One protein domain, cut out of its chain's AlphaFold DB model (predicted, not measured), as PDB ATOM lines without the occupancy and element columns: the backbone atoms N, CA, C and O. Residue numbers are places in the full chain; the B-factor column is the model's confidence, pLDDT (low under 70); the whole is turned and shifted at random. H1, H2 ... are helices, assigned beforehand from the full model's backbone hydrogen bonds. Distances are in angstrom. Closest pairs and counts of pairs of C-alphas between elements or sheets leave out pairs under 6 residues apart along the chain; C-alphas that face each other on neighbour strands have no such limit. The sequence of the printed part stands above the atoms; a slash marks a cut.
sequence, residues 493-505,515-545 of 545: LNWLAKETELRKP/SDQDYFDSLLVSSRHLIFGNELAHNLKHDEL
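AT A GLANCE: This is residues 493 to 505 and 515 to 545 of the 545 residues of the protein "Nucleotide exchange factor SIL1" of Tetrapisispora phaffii (strain ATCC 24235 / CBS 4417 / NBRC 1672 / NRRL Y-8282 / UCD 70-5) (UniProt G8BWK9). One long helix, H2, makes the longest part of this small domain, and a shorter helix, H1, packs slantwise on one side of it, crossing it with the part near Thr 500. At the far end of H2 the chain turns a corner into a short helix, H3, whose last residues stick out with the tail, residues 540 to 545. The printed part has 44 residues with three named helices, in the order H1, H2, H3, and no named strand; the class is all helix. It is compact, with a radius of gyration of the C-alphas of 10.6 A, and it spans 27 by 24 by 15 A.

IN THESE COORDINATES: Begin with the longest helix, H2, residues 515 to 530: find C-alpha 515 at (267.249, 286.588, 354.669), and from there the helix runs 21.8 A to C-alpha 530 at (287.035, 285.258, 363.725). Go back to the first printed residue for H1, residues 493 to 502, which starts with C-alpha 493 at (292.212, 283.257, 352.033) and is 14.4 A long from first to last C-alpha. Past H2 comes H3, residues 536 to 542, 10.8 A long, which ends with C-alpha 542 at (284.305, 297.656, 365.564).

HOW THE PARTS SIT: Start again from H2 and look at residues 521 to 528, with which alone it touches H1. The closest C-alphas of the two are those of Thr 500 and Val 525, 4.9 A apart. H1 and H2 run opposite ways at a steep tilt of 44 degrees. Next look at residues 529 to 530, with which alone H2 touches H3. These two helices only just touch, with 3 pairs of C-alphas within 8 A, and they touch only at the corner by their link. Their closest C-alphas are those of His 529 and His 538, 5.6 A apart. H2 and H3 run opposite ways at a steep tilt of 50 degrees. H1 and H3 are apart. Read the backbone O and N atoms: in H1 every O i to N i+4 pair is within hydrogen-bond range, in H2 11 of 12 are, and in H3 0 of 3 are, while 2 of its 4 O i to N i+3 pairs are within range.

THE WHOLE: The two C-alphas farthest apart are those of Ser 515 and Leu 536, 28.5 A. Residues 506 to 514 are cut out and not printed, and C-alphas 505 and 515 are 12.1 A apart across the cut, which falls in the link from H1 to H2. The link from H2 to H3, 5 residues, is tight. Residues 540 to 545, of which 540 to 542 belong to H3, stand free, and residue 545 is the chain's last. The mean pLDDT of the printed part is 80.4; look for values under 70 at residue 505 and residues 535 to 545, where the model's confidence is low.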
ATOM      1  N   LEU A 493     292.184 281.995 351.278       96.19
ATOM      2  CA  LEU A 493     292.212 283.257 352.033       96.19
ATOM      3  C   LEU A 493     292.080 284.494 351.127       96.19
ATOM      4  O   LEU A 493     291.403 285.456 351.497       96.19
ATOM      5  N   ASN A 494     292.675 284.469 349.931       96.38
ATOM      6  CA  ASN A 494     292.523 285.533 348.935       96.38
ATOM      7  C   ASN A 494     291.108 285.564 348.333       96.38
ATOM      8  O   ASN A 494     290.541 286.646 348.157       96.38
ATOM      9  N   TRP A 495     290.517 284.396 348.057       97.38
ATOM     10  CA  TRP A 495     289.119 284.263 347.636       97.38
ATOM     11  C   TRP A 495     288.171 284.823 348.704       97.38
ATOM     12  O   TRP A 495     287.383 285.718 348.410       97.38
ATOM     13  N   LEU A 496     288.328 284.404 349.963       96.50
ATOM     14  CA  LEU A 496     287.507 284.841 351.092       96.50
ATOM     15  C   LEU A 496     287.629 286.350 351.316       96.50
ATOM     16  O   LEU A 496     286.628 287.027 351.550       96.50
ATOM     17  N   ALA A 497     288.842 286.903 351.205       94.38
ATOM     18  CA  ALA A 497     289.057 288.341 351.280       94.38
ATOM     19  C   ALA A 497     288.311 289.095 350.171       94.38
ATOM     20  O   ALA A 497     287.724 290.133 350.459       94.38
ATOM     21  N   LYS A 498     288.295 288.576 348.937       95.38
ATOM     22  CA  LYS A 498     287.569 289.170 347.807       95.38
ATOM     23  C   LYS A 498     286.049 289.069 347.977       95.38
ATOM     24  O   LYS A 498     285.367 290.080 347.840       95.38
ATOM     25  N   GLU A 499     285.526 287.890 348.305       94.44
ATOM     26  CA  GLU A 499     284.089 287.677 348.521       94.44
ATOM     27  C   GLU A 499     283.563 288.510 349.694       94.44
ATOM     28  O   GLU A 499     282.504 289.118 349.581       94.44
ATOM     29  N   THR A 500     284.350 288.659 350.767       93.00
ATOM     30  CA  THR A 500     284.038 289.570 351.884       93.00
ATOM     31  C   THR A 500     283.826 291.015 351.420       93.00
ATOM     32  O   THR A 500     282.986 291.713 351.974       93.00
ATOM     33  N   GLU A 501     284.584 291.506 350.434       91.31
ATOM     34  CA  GLU A 501     284.392 292.867 349.910       91.31
ATOM     35  C   GLU A 501     283.178 292.964 348.969       91.31
ATOM     36  O   GLU A 501     282.502 293.988 348.966       91.31
ATOM     37  N   LEU A 502     282.874 291.904 348.208       90.62
ATOM     38  CA  LEU A 502     281.720 291.847 347.297       90.62
ATOM     39  C   LEU A 502     280.375 291.709 348.030       90.62
ATOM     40  O   LEU A 502     279.381 292.277 347.584       90.62
ATOM     41  N   ARG A 503     280.362 290.973 349.145       89.06
ATOM     42  CA  ARG A 503     279.179 290.607 349.946       89.06
ATOM     43  C   ARG A 503     278.959 291.503 351.168       89.06
ATOM     44  O   ARG A 503     278.094 291.239 351.997       89.06
ATOM     45  N   LYS A 504     279.740 292.578 351.318       83.94
ATOM     46  CA  LYS A 504     279.510 293.567 352.383       83.94
ATOM     47  C   LYS A 504     278.100 294.156 352.260       83.94
ATOM     48  O   LYS A 504     277.715 294.541 351.154       83.94
ATOM     49  N   PRO A 505     277.356 294.307 353.374       69.25
ATOM     50  CA  PRO A 505     275.987 294.809 353.344       69.25
ATOM     51  C   PRO A 505     275.955 296.234 352.786       69.25
ATOM     52  O   PRO A 505     276.346 297.201 353.447       69.25
ATOM     53  N   SER A 515     266.751 286.707 353.293       83.81
ATOM     54  CA  SER A 515     267.249 286.588 354.669       83.81
ATOM     55  C   SER A 515     268.355 285.547 354.825       83.81
ATOM     56  O   SER A 515     269.208 285.689 355.702       83.81
ATOM     57  N   ASP A 516     268.356 284.513 353.983       82.88
ATOM     58  CA  ASP A 516     269.316 283.419 354.053       82.88
ATOM     59  C   ASP A 516     270.629 283.813 353.356       82.88
ATOM     60  O   ASP A 516     271.701 283.378 353.785       82.88
ATOM     61  N   GLN A 517     270.566 284.671 352.326       88.31
ATOM     62  CA  GLN A 517     271.745 285.342 351.760       88.31
ATOM     63  C   GLN A 517     272.341 286.331 352.765       88.31
ATOM     64  O   GLN A 517     273.532 286.237 353.048       88.31
ATOM     65  N   ASP A 518     271.527 287.219 353.351       86.88
ATOM     66  CA  ASP A 518     271.978 288.203 354.350       86.88
ATOM     67  C   ASP A 518     272.657 287.510 355.553       86.88
ATOM     68  O   ASP A 518     273.705 287.954 356.035       86.88
ATOM     69  N   TYR A 519     272.094 286.388 356.024       89.00
ATOM     70  CA  TYR A 519     272.691 285.569 357.081       89.00
ATOM     71  C   TYR A 519     274.032 284.958 356.654       89.00
ATOM     72  O   TYR A 519     275.018 285.064 357.390       89.00
ATOM     73  N   PHE A 520     274.090 284.339 355.470       91.94
ATOM     74  CA  PHE A 520     275.315 283.719 354.968       91.94
ATOM     75  C   PHE A 520     276.431 284.738 354.713       91.94
ATOM     76  O   PHE A 520     277.572 284.506 355.103       91.94
ATOM     77  N   ASP A 521     276.113 285.881 354.113       91.75
ATOM     78  CA  ASP A 521     277.086 286.928 353.815       91.75
ATOM     79  C   ASP A 521     277.645 287.538 355.111       91.75
ATOM     80  O   ASP A 521     278.856 287.726 355.237       91.75
ATOM     81  N   SER A 522     276.799 287.742 356.129       90.25
ATOM     82  CA  SER A 522     277.227 288.141 357.478       90.25
ATOM     83  C   SER A 522     278.162 287.106 358.129       90.25
ATOM     84  O   SER A 522     279.212 287.460 358.687       90.25
ATOM     85  N   LEU A 523     277.839 285.812 358.004       91.25
ATOM     86  CA  LEU A 523     278.689 284.717 358.475       91.25
ATOM     87  C   LEU A 523     280.039 284.704 357.740       91.25
ATOM     88  O   LEU A 523     281.083 284.654 358.387       91.25
ATOM     89  N   LEU A 524     280.051 284.813 356.411       93.44
ATOM     90  CA  LEU A 524     281.264 284.812 355.588       93.44
ATOM     91  C   LEU A 524     282.181 286.000 355.926       93.44
ATOM     92  O   LEU A 524     283.383 285.816 356.155       93.44
ATOM     93  N   VAL A 525     281.613 287.207 356.026       91.56
ATOM     94  CA  VAL A 525     282.334 288.448 356.359       91.56
ATOM     95  C   VAL A 525     282.983 288.369 357.746       91.56
ATOM     96  O   VAL A 525     284.156 288.721 357.896       91.56
ATOM     97  N   SER A 526     282.254 287.893 358.760       90.31
ATOM     98  CA  SER A 526     282.768 287.769 360.135       90.31
ATOM     99  C   SER A 526     283.809 286.645 360.270       90.31
ATOM    100  O   SER A 526     284.867 286.838 360.882       90.31
ATOM    101  N   SER A 527     283.587 285.508 359.601       92.69
ATOM    102  CA  SER A 527     284.494 284.350 359.584       92.69
ATOM    103  C   SER A 527     285.915 284.686 359.135       92.69
ATOM    104  O   SER A 527     286.872 284.121 359.670       92.69
ATOM    105  N   ARG A 528     286.084 285.628 358.194       91.94
ATOM    106  CA  ARG A 528     287.401 286.097 357.717       91.94
ATOM    107  C   ARG A 528     288.327 286.534 358.855       91.94
ATOM    108  O   ARG A 528     289.541 286.380 358.739       91.94
ATOM    109  N   HIS A 529     287.775 287.108 359.920       86.38
ATOM    110  CA  HIS A 529     288.547 287.593 361.061       86.38
ATOM    111  C   HIS A 529     288.455 286.659 362.270       86.38
ATOM    112  O   HIS A 529     289.477 286.435 362.913       86.38
ATOM    113  N   LEU A 530     287.276 286.089 362.542       88.25
ATOM    114  CA  LEU A 530     287.035 285.258 363.725       88.25
ATOM    115  C   LEU A 530     287.562 283.818 363.593       88.25
ATOM    116  O   LEU A 530     288.031 283.264 364.576       88.25
ATOM    117  N   ILE A 531     287.504 283.216 362.398       91.56
ATOM    118  CA  ILE A 531     287.782 281.779 362.189       91.56
ATOM    119  C   ILE A 531     289.007 281.541 361.295       91.56
ATOM    120  O   ILE A 531     289.838 280.673 361.566       91.56
ATOM    121  N   PHE A 532     289.147 282.330 360.228       91.88
ATOM    122  CA  PHE A 532     290.243 282.212 359.255       91.88
ATOM    123  C   PHE A 532     291.341 283.275 359.435       91.88
ATOM    124  O   PHE A 532     292.306 283.298 358.671       91.88
ATOM    125  N   GLY A 533     291.200 284.154 360.431       84.81
ATOM    126  CA  GLY A 533     292.087 285.290 360.676       84.81
ATOM    127  C   GLY A 533     292.636 285.335 362.100       84.81
ATOM    128  O   GLY A 533     292.717 284.328 362.795       84.81
ATOM    129  N   ASN A 534     293.042 286.532 362.525       75.75
ATOM    130  CA  ASN A 534     293.390 286.820 363.912       75.75
ATOM    131  C   ASN A 534     292.191 287.507 364.581       75.75
ATOM    132  O   ASN A 534     291.843 288.620 364.183       75.75
ATOM    133  N   GLU A 535     291.616 286.873 365.605       66.31
ATOM    134  CA  GLU A 535     290.467 287.374 366.374       66.31
ATOM    135  C   GLU A 535     290.667 288.826 366.853       66.31
ATOM    136  O   GLU A 535     289.755 289.648 366.773       66.31
ATOM    137  N   LEU A 536     291.890 289.198 367.257       62.38
ATOM    138  CA  LEU A 536     292.213 290.553 367.729       62.38
ATOM    139  C   LEU A 536     292.032 291.638 366.652       62.38
ATOM    140  O   LEU A 536     291.803 292.800 366.982       62.38
ATOM    141  N   ALA A 537     292.108 291.278 365.367       61.97
ATOM    142  CA  ALA A 537     291.894 292.205 364.256       61.97
ATOM    143  C   ALA A 537     290.406 292.495 363.982       61.97
ATOM    144  O   ALA A 537     290.102 293.431 363.241       61.97
ATOM    145  N   HIS A 538     289.485 291.710 364.554       57.00
ATOM    146  CA  HIS A 538     288.046 291.963 364.472       57.00
ATOM    147  C   HIS A 538     287.644 293.153 365.356       57.00
ATOM    148  O   HIS A 538     286.994 294.087 364.889       57.00
ATOM    149  N   ASN A 539     288.095 293.149 366.613       54.53
ATOM    150  CA  ASN A 539     287.689 294.133 367.623       54.53
ATOM    151  C   ASN A 539     288.138 295.555 367.250       54.53
ATOM    152  O   ASN A 539     287.331 296.479 367.269       54.53
ATOM    153  N   LEU A 540     289.374 295.701 366.758       54.34
ATOM    154  CA  LEU A 540     289.935 296.990 366.325       54.34
ATOM    155  C   LEU A 540     289.144 297.692 365.203       54.34
ATOM    156  O   LEU A 540     289.297 298.894 365.039       54.34
ATOM    157  N   LYS A 541     288.321 296.975 364.424       54.03
ATOM    158  CA  LYS A 541     287.460 297.575 363.385       54.03
ATOM    159  C   LYS A 541     286.059 297.935 363.871       54.03
ATOM    160  O   LYS A 541     285.379 298.707 363.200       54.03
ATOM    161  N   HIS A 542     285.607 297.346 364.976       52.41
ATOM    162  CA  HIS A 542     284.305 297.656 365.564       52.41
ATOM    163  C   HIS A 542     284.369 298.824 366.553       52.41
ATOM    164  O   HIS A 542     283.356 299.488 366.732       52.41
ATOM    165  N   ASP A 543     285.549 299.125 367.104       40.22
ATOM    166  CA  ASP A 543     285.788 300.296 367.962       40.22
ATOM    167  C   ASP A 543     285.985 301.622 367.174       40.22
ATOM    168  O   ASP A 543     286.148 302.681 367.780       40.22
ATOM    169  N   GLU A 544     285.977 301.589 365.830       37.81
ATOM    170  CA  GLU A 544     286.120 302.764 364.938       37.81
ATOM    171  C   GLU A 544     284.796 303.208 364.259       37.81
ATOM    172  O   GLU A 544     284.823 304.017 363.325       37.81
ATOM    173  N   LEU A 545     283.638 302.700 364.713       33.94
ATOM    174  CA  LEU A 545     282.284 303.030 364.219       33.94
ATOM    175  C   LEU A 545     281.344 303.516 365.334       33.94
ATOM    176  O   LEU A 545     280.518 304.402 365.014       33.94
TER     177      LEU A 545